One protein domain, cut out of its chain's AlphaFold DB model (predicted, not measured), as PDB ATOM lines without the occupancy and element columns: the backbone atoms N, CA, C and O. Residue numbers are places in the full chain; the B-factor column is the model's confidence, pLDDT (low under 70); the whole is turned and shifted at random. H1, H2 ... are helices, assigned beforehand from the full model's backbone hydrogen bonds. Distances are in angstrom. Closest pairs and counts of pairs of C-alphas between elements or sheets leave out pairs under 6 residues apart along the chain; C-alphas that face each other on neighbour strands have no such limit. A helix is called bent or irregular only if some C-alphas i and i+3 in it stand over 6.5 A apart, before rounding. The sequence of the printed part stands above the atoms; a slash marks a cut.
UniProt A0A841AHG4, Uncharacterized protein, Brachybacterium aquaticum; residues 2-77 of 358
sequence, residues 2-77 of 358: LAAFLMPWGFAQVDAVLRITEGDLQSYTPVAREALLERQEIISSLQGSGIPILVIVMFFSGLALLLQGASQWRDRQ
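This is residues 2 to 77 of the 358 residues of an uncharacterized protein of Brachybacterium aquaticum (UniProt A0A841AHG4). One very long, gently bent helix, H3, runs the whole length of a thin rod, and the shorter helix H1 lies alongside its middle stretch, across the bend, running the opposite way. Between them the chain folds back at one end through the small turn of helix H2, while at the other end residues 63 to 77 of H3 stick out free and add to the length. The printed part has 76 residues with three named helices, in the order H1, H2, H3, and no named strand; its class is all helix. It is extended, with a radius of gyration of the C-alphas of 20.0 A and spans of 68 by 17 by 13 A.

Find C-alpha 2 at (296.461, 217.874, 308.027); from there H1, residues 2 to 18, runs 24.7 A to C-alpha 18 at (298.745, 193.697, 312.768). H1 is neither bent nor irregular, but only just: C-alphas 5 and 8 are 6.1 A apart. After a tight link of 3 residues look for H2, residues 22 to 25. A tight link of 4 residues then leads to H3, residues 30 to 77, which by its hydrogen bonds was assigned as one helix but is bent, with C-alphas 48 and 51 standing 7.0 A apart. Its arm H3a, residues 30 to 48, is 26.5 A long. Its arm H3b, residues 51 to 77, is 38.5 A long and ends with C-alpha 77 at (300.127, 244.314, 310.399).

Look first at H1 and H3b, which touch with residues 4 to 8 of H1 and 51 to 59 of H3b alone. Their closest C-alphas, those of Ala 4 and Met 58, are 6.9 A apart. They run opposite ways at a shallow tilt of 13 degrees. H1 and H3a are near each other, with 8 pairs of C-alphas within 10 A. The lines of H3a and H3b stand at a shallow tilt of 32 degrees. H2 and H3a are close but not clearly touching, the closest C-alphas being those of Leu 25 and Arg 33, 6.2 A apart. H2 is apart from H1 and from H3b. In H3a and H3b every O i to N i+4 pair is within hydrogen-bond range; in H1 9 of 13 are, and H2 is too short for such a pair.

The two C-alphas farthest apart, those of Thr 29 and Gln 77, are 68.4 A apart. Without residues 63 to 77, which stand free, the other 61 residues span 47 by 17 by 11 A. The printed part has no cut and no long link. The mean pLDDT of the printed part is 75.0; look for values under 70 at residues 2 to 20 and 22 to 25.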
ATOM      1  N   LEU A   2     296.795 219.107 308.771       52.53
ATOM      2  CA  LEU A   2     296.461 217.874 308.027       52.53
ATOM      3  C   LEU A   2     297.173 216.624 308.574       52.53
ATOM      4  O   LEU A   2     296.522 215.619 308.818       52.53
ATOM      5  N   ALA A   3     298.469 216.713 308.890       55.66
ATOM      6  CA  ALA A   3     299.219 215.606 309.496       55.66
ATOM      7  C   ALA A   3     298.662 215.137 310.858       55.66
ATOM      8  O   ALA A   3     298.706 213.949 311.152       55.66
ATOM      9  N   ALA A   4     298.091 216.042 311.662       57.31
ATOM     10  CA  ALA A   4     297.509 215.703 312.965       57.31
ATOM     11  C   ALA A   4     296.152 214.985 312.840       57.31
ATOM     12  O   ALA A   4     295.770 214.259 313.747       57.31
ATOM     13  N   PHE A   5     295.450 215.163 311.716       58.84
ATOM     14  CA  PHE A   5     294.215 214.436 311.396       58.84
ATOM     15  C   PHE A   5     294.479 213.134 310.628       58.84
ATOM     16  O   PHE A   5     293.786 212.144 310.841       58.84
ATOM     17  N   LEU A   6     295.492 213.116 309.758       62.69
ATOM     18  CA  LEU A   6     295.814 211.962 308.917       62.69
ATOM     19  C   LEU A   6     296.606 210.880 309.663       62.69
ATOM     20  O   LEU A   6     296.417 209.702 309.369       62.69
ATOM     21  N   MET A   7     297.446 211.238 310.644       65.81
ATOM     22  CA  MET A   7     298.182 210.237 311.430       65.81
ATOM     23  C   MET A   7     297.259 209.285 312.209       65.81
ATOM     24  O   MET A   7     297.415 208.077 312.046       65.81
ATOM     25  N   PRO A   8     296.276 209.765 312.998       64.31
ATOM     26  CA  PRO A   8     295.352 208.881 313.712       64.31
ATOM     27  C   PRO A   8     294.598 207.927 312.776       64.31
ATOM     28  O   PRO A   8     294.408 206.760 313.103       64.31
ATOM     29  N   TRP A   9     294.225 208.407 311.585       66.25
ATOM     30  CA  TRP A   9     293.557 207.598 310.566       66.25
ATOM     31  C   TRP A   9     294.468 206.501 309.996       66.25
ATOM     32  O   TRP A   9     294.042 205.357 309.849       66.25
ATOM     33  N   GLY A  10     295.736 206.827 309.724       63.53
ATOM     34  CA  GLY A  10     296.733 205.853 309.276       63.53
ATOM     35  C   GLY A  10     296.982 204.752 310.310       63.53
ATOM     36  O   GLY A  10     297.015 203.576 309.958       63.53
ATOM     37  N   PHE A  11     297.062 205.107 311.595       63.78
ATOM     38  CA  PHE A  11     297.211 204.119 312.669       63.78
ATOM     39  C   PHE A  11     295.982 203.214 312.820       63.78
ATOM     40  O   PHE A  11     296.148 202.014 313.028       63.78
ATOM     41  N   ALA A  12     294.768 203.747 312.645       62.34
ATOM     42  CA  ALA A  12     293.542 202.949 312.692       62.34
ATOM     43  C   ALA A  12     293.467 201.896 311.569       62.34
ATOM     44  O   ALA A  12     292.937 200.808 311.780       62.34
ATOM     45  N   GLN A  13     294.022 202.182 310.385       60.53
ATOM     46  CA  GLN A  13     294.080 201.204 309.289       60.53
ATOM     47  C   GLN A  13     295.160 200.137 309.500       60.53
ATOM     48  O   GLN A  13     294.953 198.976 309.151       60.53
ATOM     49  N   VAL A  14     296.295 200.512 310.091       57.72
ATOM     50  CA  VAL A  14     297.405 199.591 310.382       57.72
ATOM     51  C   VAL A  14     297.046 198.596 311.498       57.72
ATOM     52  O   VAL A  14     297.495 197.451 311.472       57.72
ATOM     53  N   ASP A  15     296.168 198.982 312.428       54.34
ATOM     54  CA  ASP A  15     295.673 198.123 313.515       54.34
ATOM     55  C   ASP A  15     294.917 196.878 313.004       54.34
ATOM     56  O   ASP A  15     295.088 195.771 313.517       54.34
ATOM     57  N   ALA A  16     294.158 197.023 311.912       54.00
ATOM     58  CA  ALA A  16     293.452 195.909 311.276       54.00
ATOM     59  C   ALA A  16     294.398 194.883 310.621       54.00
ATOM     60  O   ALA A  16     293.998 193.744 310.389       54.00
ATOM     61  N   VAL A  17     295.642 195.273 310.323       53.00
ATOM     62  CA  VAL A  17     296.626 194.437 309.617       53.00
ATOM     63  C   VAL A  17     297.561 193.704 310.590       53.00
ATOM     64  O   VAL A  17     298.084 192.646 310.254       53.00
ATOM     65  N   LEU A  18     297.768 194.230 311.803       56.19
ATOM     66  CA  LEU A  18     298.745 193.697 312.768       56.19
ATOM     67  C   LEU A  18     298.170 192.699 313.787       56.19
ATOM     68  O   LEU A  18     298.938 192.002 314.456       56.19
ATOM     69  N   ARG A  19     296.843 192.601 313.929       61.19
ATOM     70  CA  ARG A  19     296.207 191.642 314.845       61.19
ATOM     71  C   ARG A  19     296.002 190.289 314.162       61.19
ATOM     72  O   ARG A  19     295.109 190.126 313.338       61.19
ATOM     73  N   ILE A  20     296.818 189.308 314.545       68.12
ATOM     74  CA  ILE A  20     296.623 187.896 314.179       68.12
ATOM     75  C   ILE A  20     295.395 187.378 314.934       68.12
ATOM     76  O   ILE A  20     295.290 187.574 316.145       68.12
ATOM     77  N   THR A  21     294.469 186.736 314.223       72.56
ATOM     78  CA  THR A  21     293.246 186.167 314.802       72.56
ATOM     79  C   THR A  21     293.571 184.969 315.703       72.56
ATOM     80  O   THR A  21     294.525 184.228 315.469       72.56
ATOM     81  N   GLU A  22     292.768 184.744 316.749       65.62
ATOM     82  CA  GLU A  22     293.002 183.656 317.719       65.62
ATOM     83  C   GLU A  22     293.057 182.258 317.081       65.62
ATOM     84  O   GLU A  22     293.733 181.373 317.607       65.62
ATOM     85  N   GLY A  23     292.384 182.064 315.941       67.62
ATOM     86  CA  GLY A  23     292.421 180.816 315.175       67.62
ATOM     87  C   GLY A  23     293.804 180.516 314.594       67.62
ATOM     88  O   GLY A  23     294.288 179.392 314.714       67.62
ATOM     89  N   ASP A  24     294.483 181.529 314.055       68.06
ATOM     90  CA  ASP A  24     295.823 181.371 313.484       68.06
ATOM     91  C   ASP A  24     296.880 181.208 314.584       68.06
ATOM     92  O   ASP A  24     297.830 180.444 314.420       68.06
ATOM     93  N   LEU A  25     296.677 181.828 315.752       67.50
ATOM     94  CA  LEU A  25     297.540 181.698 316.936       67.50
ATOM     95  C   LEU A  25     297.661 180.258 317.466       67.50
ATOM     96  O   LEU A  25     298.690 179.914 318.051       67.50
ATOM     97  N   GLN A  26     296.651 179.407 317.259       72.88
ATOM     98  CA  GLN A  26     296.686 177.999 317.683       72.88
ATOM     99  C   GLN A  26     297.532 177.110 316.763       72.88
ATOM    100  O   GLN A  26     297.956 176.034 317.182       72.88
ATOM    101  N   SER A  27     297.798 177.556 315.532       78.44
ATOM    102  CA  SER A  27     298.605 176.814 314.556       78.44
ATOM    103  C   SER A  27     300.119 176.958 314.776       78.44
ATOM    104  O   SER A  27     300.907 176.197 314.213       78.44
ATOM    105  N   TYR A  28     300.538 177.905 315.620       76.81
ATOM    106  CA  TYR A  28     301.943 178.176 315.905       76.81
ATOM    107  C   TYR A  28     302.484 177.341 317.068       76.81
ATOM    108  O   TYR A  28     301.772 176.951 317.992       76.81
ATOM    109  N   THR A  29     303.799 177.111 317.048       85.62
ATOM    110  CA  THR A  29     304.510 176.511 318.185       85.62
ATOM    111  C   THR A  29     304.324 177.356 319.457       85.62
ATOM    112  O   THR A  29     304.228 178.583 319.361       85.62
ATOM    113  N   PRO A  30     304.307 176.746 320.658       80.19
ATOM    114  CA  PRO A  30     304.046 177.463 321.910       80.19
ATOM    115  C   PRO A  30     305.021 178.626 322.161       80.19
ATOM    116  O   PRO A  30     304.590 179.685 322.602       80.19
ATOM    117  N   VAL A  31     306.294 178.480 321.776       82.00
ATOM    118  CA  VAL A  31     307.308 179.547 321.884       82.00
ATOM    119  C   VAL A  31     307.006 180.716 320.936       82.00
ATOM    120  O   VAL A  31     307.124 181.878 321.314       82.00
ATOM    121  N   ALA A  32     306.571 180.429 319.705       73.75
ATOM    122  CA  ALA A  32     306.184 181.468 318.751       73.75
ATOM    123  C   ALA A  32     304.887 182.179 319.171       73.75
ATOM    124  O   ALA A  32     304.758 183.385 318.981       73.75
ATOM    125  N   ARG A  33     303.944 181.450 319.778       80.50
ATOM    126  CA  ARG A  33     302.693 182.004 320.306       80.50
ATOM    127  C   ARG A  33     302.945 182.994 321.442       80.50
ATOM    128  O   ARG A  33     302.357 184.068 321.433       80.50
ATOM    129  N   GLU A  34     303.817 182.655 322.386       80.62
ATOM    130  CA  GLU A  34     304.152 183.523 323.521       80.62
ATOM    131  C   GLU A  34     304.818 184.829 323.056       80.62
ATOM    132  O   GLU A  34     304.357 185.913 323.407       80.62
ATOM    133  N   ALA A  35     305.789 184.743 322.140       78.69
ATOM    134  CA  ALA A  35     306.429 185.920 321.548       78.69
ATOM    135  C   ALA A  35     305.461 186.797 320.724       78.69
ATOM    136  O   ALA A  35     305.623 188.017 320.652       78.69
ATOM    137  N   LEU A  36     304.457 186.199 320.071       79.69
ATOM    138  CA  LEU A  36     303.426 186.942 319.338       79.69
ATOM    139  C   LEU A  36     302.432 187.632 320.277       79.69
ATOM    140  O   LEU A  36     302.045 188.767 320.003       79.69
ATOM    141  N   LEU A  37     302.049 186.985 321.381       82.44
ATOM    142  CA  LEU A  37     301.168 187.573 322.392       82.44
ATOM    143  C   LEU A  37     301.834 188.762 323.092       82.44
ATOM    144  O   LEU A  37     301.216 189.817 323.195       82.44
ATOM    145  N   GLU A  38     303.108 188.640 323.465       80.50
ATOM    146  CA  GLU A  38     303.881 189.738 324.062       80.50
ATOM    147  C   GLU A  38     303.954 190.953 323.119       80.50
ATOM    148  O   GLU A  38     303.735 192.099 323.517       80.50
ATOM    149  N   ARG A  39     304.166 190.717 321.817       76.62
ATOM    150  CA  ARG A  39     304.143 191.784 320.804       76.62
ATOM    151  C   ARG A  39     302.761 192.421 320.652       76.62
ATOM    152  O   ARG A  39     302.681 193.639 320.506       76.62
ATOM    153  N   GLN A  40     301.680 191.639 320.695       77.75
ATOM    154  CA  GLN A  40     300.313 192.173 320.652       77.75
ATOM    155  C   GLN A  40     299.970 192.988 321.908       77.75
ATOM    156  O   GLN A  40     299.287 194.009 321.807       77.75
ATOM    157  N   GLU A  41     300.490 192.606 323.074       79.00
ATOM    158  CA  GLU A  41     300.328 193.363 324.318       79.00
ATOM    159  C   GLU A  41     301.047 194.721 324.249       79.00
ATOM    160  O   GLU A  41     300.455 195.766 324.537       79.00
ATOM    161  N   ILE A  42     302.284 194.752 323.742       74.94
ATOM    162  CA  ILE A  42     303.023 196.005 323.518       74.94
ATOM    163  C   ILE A  42     302.278 196.907 322.524       74.94
ATOM    164  O   ILE A  42     302.102 198.096 322.784       74.94
ATOM    165  N   ILE A  43     301.786 196.357 321.412       74.94
ATOM    166  CA  ILE A  43     301.031 197.127 320.413       74.94
ATOM    167  C   ILE A  43     299.733 197.682 321.017       74.94
ATOM    168  O   ILE A  43     299.444 198.869 320.865       74.94
ATOM    169  N   SER A  44     298.982 196.863 321.756       75.12
ATOM    170  CA  SER A  44     297.716 197.282 322.370       75.12
ATOM    171  C   SER A  44     297.897 198.336 323.468       75.12
ATOM    172  O   SER A  44     297.093 199.263 323.555       75.12
ATOM    173  N   SER A  45     298.973 198.266 324.260       73.69
ATOM    174  CA  SER A  45     299.291 199.293 325.265       73.69
ATOM    175  C   SER A  45     299.709 200.620 324.621       73.69
ATOM    176  O   SER A  45     299.258 201.694 325.043       73.69
ATOM    177  N   LEU A  46     300.500 200.563 323.544       72.25
ATOM    178  CA  LEU A  46     300.890 201.742 322.775       72.25
ATOM    179  C   LEU A  46     299.669 202.412 322.130       72.25
ATOM    180  O   LEU A  46     299.575 203.638 322.110       72.25
ATOM    181  N   GLN A  47     298.711 201.620 321.645       70.88
ATOM    182  CA  GLN A  47     297.465 202.108 321.053       70.88
ATOM    183  C   GLN A  47     296.489 202.663 322.092       70.88
ATOM    184  O   GLN A  47     295.915 203.727 321.872       70.88
ATOM    185  N   GLY A  48     296.307 201.967 323.216       71.00
ATOM    186  CA  GLY A  48     295.351 202.356 324.249       71.00
ATOM    187  C   GLY A  48     295.737 203.648 324.964       71.00
ATOM    188  O   GLY A  48     294.872 204.469 325.261       71.00
ATOM    189  N   SER A  49     297.037 203.855 325.192       73.75
ATOM    190  CA  SER A  49     297.522 204.970 326.017       73.75
ATOM    191  C   SER A  49     298.505 205.879 325.282       73.75
ATOM    192  O   SER A  49     298.409 207.100 325.386       73.75
ATOM    193  N   GLY A  50     299.441 205.320 324.511       73.88
ATOM    194  CA  GLY A  50     300.524 206.084 323.882       73.88
ATOM    195  C   GLY A  50     300.056 207.012 322.757       73.88
ATOM    196  O   GLY A  50     300.350 208.209 322.775       73.88
ATOM    197  N   ILE A  51     299.299 206.481 321.793       77.56
ATOM    198  CA  ILE A  51     298.826 207.240 320.623       77.56
ATOM    199  C   ILE A  51     297.908 208.408 321.029       77.56
ATOM    200  O   ILE A  51     298.174 209.528 320.584       77.56
ATOM    201  N   PRO A  52     296.884 208.233 321.892       77.19
ATOM    202  CA  PRO A  52     296.034 209.343 322.323       77.19
ATOM    203  C   PRO A  52     296.824 210.478 322.985       77.19
ATOM    204  O   PRO A  52     296.606 211.647 322.666       77.19
ATOM    205  N   ILE A  53     297.788 210.150 323.853       79.56
ATOM    206  CA  ILE A  53     298.644 211.146 324.513       79.56
ATOM    207  C   ILE A  53     299.485 211.902 323.479       79.56
ATOM    208  O   ILE A  53     299.553 213.132 323.517       79.56
ATOM    209  N   LEU A  54     300.084 211.195 322.520       77.38
ATOM    210  CA  LEU A  54     300.896 211.811 321.471       77.38
ATOM    211  C   LEU A  54     300.069 212.755 320.584       77.38
ATOM    212  O   LEU A  54     300.524 213.856 320.268       77.38
ATOM    213  N   VAL A  55     298.837 212.371 320.236       80.75
ATOM    214  CA  VAL A  55     297.900 213.221 319.482       80.75
ATOM    215  C   VAL A  55     297.546 214.481 320.268       80.75
ATOM    216  O   VAL A  55     297.569 215.575 319.707       80.75
ATOM    217  N   ILE A  56     297.278 214.352 321.569       81.19
ATOM    218  CA  ILE A  56     296.993 215.491 322.450       81.19
ATOM    219  C   ILE A  56     298.186 216.461 322.485       81.19
ATOM    220  O   ILE A  56     298.012 217.665 322.284       81.19
ATOM    221  N   VAL A  57     299.409 215.955 322.667       83.81
ATOM    222  CA  VAL A  57     300.635 216.777 322.680       83.81
ATOM    223  C   VAL A  57     300.857 217.477 321.333       83.81
ATOM    224  O   VAL A  57     301.157 218.676 321.285       83.81
ATOM    225  N   MET A  58     300.665 216.766 320.219       80.75
ATOM    226  CA  MET A  58     300.739 217.338 318.870       80.75
ATOM    227  C   MET A  58     299.674 218.418 318.635       80.75
ATOM    228  O   MET A  58     299.954 219.446 318.017       80.75
ATOM    229  N   PHE A  59     298.461 218.223 319.149       83.31
ATOM    230  CA  PHE A  59     297.386 219.204 319.036       83.31
ATOM    231  C   PHE A  59     297.713 220.490 319.802       83.31
ATOM    232  O   PHE A  59     297.659 221.578 319.228       83.31
ATOM    233  N   PHE A  60     298.120 220.380 321.072       87.62
ATOM    234  CA  PHE A  60     298.456 221.546 321.895       87.62
ATOM    235  C   PHE A  60     299.689 222.298 321.384       87.62
ATOM    236  O   PHE A  60     299.690 223.530 321.366       87.62
ATOM    237  N   SER A  61     300.712 221.589 320.904       86.44
ATOM    238  CA  SER A  61     301.873 222.229 320.269       86.44
ATOM    239  C   SER A  61     301.495 222.947 318.967       86.44
ATOM    240  O   SER A  61     301.918 224.082 318.743       86.44
ATOM    241  N   GLY A  62     300.628 222.350 318.143       82.44
ATOM    242  CA  GLY A  62     300.069 223.007 316.962       82.44
ATOM    243  C   GLY A  62     299.277 224.272 317.306       82.44
ATOM    244  O   GLY A  62     299.445 225.301 316.649       82.44
ATOM    245  N   LEU A  63     298.459 224.223 318.360       89.56
ATOM    246  CA  LEU A  63     297.689 225.371 318.839       89.56
ATOM    247  C   LEU A  63     298.600 226.505 319.329       89.56
ATOM    248  O   LEU A  63     298.387 227.662 318.970       89.56
ATOM    249  N   ALA A  64     299.651 226.179 320.084       90.06
ATOM    250  CA  ALA A  64     300.629 227.156 320.556       90.06
ATOM    251  C   ALA A  64     301.333 227.875 319.390       90.06
ATOM    252  O   ALA A  64     301.464 229.101 319.402       90.06
ATOM    253  N   LEU A  65     301.719 227.136 318.344       88.62
ATOM    254  CA  LEU A  65     302.334 227.710 317.144       88.62
ATOM    255  C   LEU A  65     301.379 228.632 316.374       88.62
ATOM    256  O   LEU A  65     301.812 229.661 315.853       88.62
ATOM    257  N   LEU A  66     300.085 228.303 316.317       88.19
ATOM    258  CA  LEU A  66     299.079 229.167 315.690       88.19
ATOM    259  C   LEU A  66     298.889 230.467 316.458       88.19
ATOM    260  O   LEU A  66     298.870 231.529 315.842       88.19
ATOM    261  N   LEU A  67     298.793 230.396 317.787       92.38
ATOM    262  CA  LEU A  67     298.681 231.583 318.636       92.38
ATOM    263  C   LEU A  67     299.913 232.483 318.489       92.38
ATOM    264  O   LEU A  67     299.784 233.694 318.311       92.38
ATOM    265  N   GLN A  68     301.109 231.891 318.470       90.88
ATOM    266  CA  GLN A  68     302.347 232.629 318.234       90.88
ATOM    267  C   GLN A  68     302.377 233.266 316.834       90.88
ATOM    268  O   GLN A  68     302.785 234.420 316.685       90.88
ATOM    269  N   GLY A  69     301.928 232.536 315.810       87.62
ATOM    270  CA  GLY A  69     301.805 233.043 314.445       87.62
ATOM    271  C   GLY A  69     300.824 234.209 314.338       87.62
ATOM    272  O   GLY A  69     301.148 235.216 313.713       87.62
ATOM    273  N   ALA A  70     299.667 234.110 314.998       89.44
ATOM    274  CA  ALA A  70     298.658 235.163 315.042       89.44
ATOM    275  C   ALA A  70     299.181 236.430 315.736       89.44
ATOM    276  O   ALA A  70     298.987 237.530 315.219       89.44
ATOM    277  N   SER A  71     299.910 236.284 316.850       90.06
ATOM    278  CA  SER A  71     300.554 237.414 317.533       90.06
ATOM    279  C   SER A  71     301.562 238.121 316.626       90.06
ATOM    280  O   SER A  71     301.481 239.327 316.430       90.06
ATOM    281  N   GLN A  72     302.471 237.369 315.997       86.06
ATOM    282  CA  GLN A  72     303.468 237.952 315.093       86.06
ATOM    283  C   GLN A  72     302.841 238.583 313.848       86.06
ATOM    284  O   GLN A  72     303.376 239.553 313.312       86.06
ATOM    285  N   TRP A  73     301.741 238.018 313.350       88.50
ATOM    286  CA  TRP A  73     301.005 238.595 312.233       88.50
ATOM    287  C   TRP A  73     300.382 239.937 312.619       88.50
ATOM    288  O   TRP A  73     300.532 240.895 311.866       88.50
ATOM    289  N   ARG A  74     299.781 240.032 313.812       88.31
ATOM    290  CA  ARG A  74     299.233 241.285 314.345       88.31
ATOM    291  C   ARG A  74     300.304 242.373 314.457       88.31
ATOM    292  O   ARG A  74     300.082 243.478 313.972       88.31
ATOM    293  N   ASP A  75     301.466 242.051 315.019       84.25
ATOM    294  CA  ASP A  75     302.560 243.021 315.167       84.25
ATOM    295  C   ASP A  75     303.061 243.520 313.804       84.25
ATOM    296  O   ASP A  75     303.305 244.708 313.606       84.25
ATOM    297  N   ARG A  76     303.161 242.620 312.817       78.38
ATOM    298  CA  ARG A  76     303.567 242.983 311.450       78.38
ATOM    299  C   ARG A  76     302.518 243.812 310.718       78.38
ATOM    300  O   ARG A  76     302.893 244.687 309.950       78.38
ATOM    301  N   GLN A  77     301.238 243.534 310.944       81.06
ATOM    302  CA  GLN A  77     300.127 244.314 310.399       81.06
ATOM    303  C   GLN A  77     300.138 245.747 310.935       81.06
ATOM    304  O   GLN A  77     299.979 246.676 310.155       81.06
TER     305      GLN A  77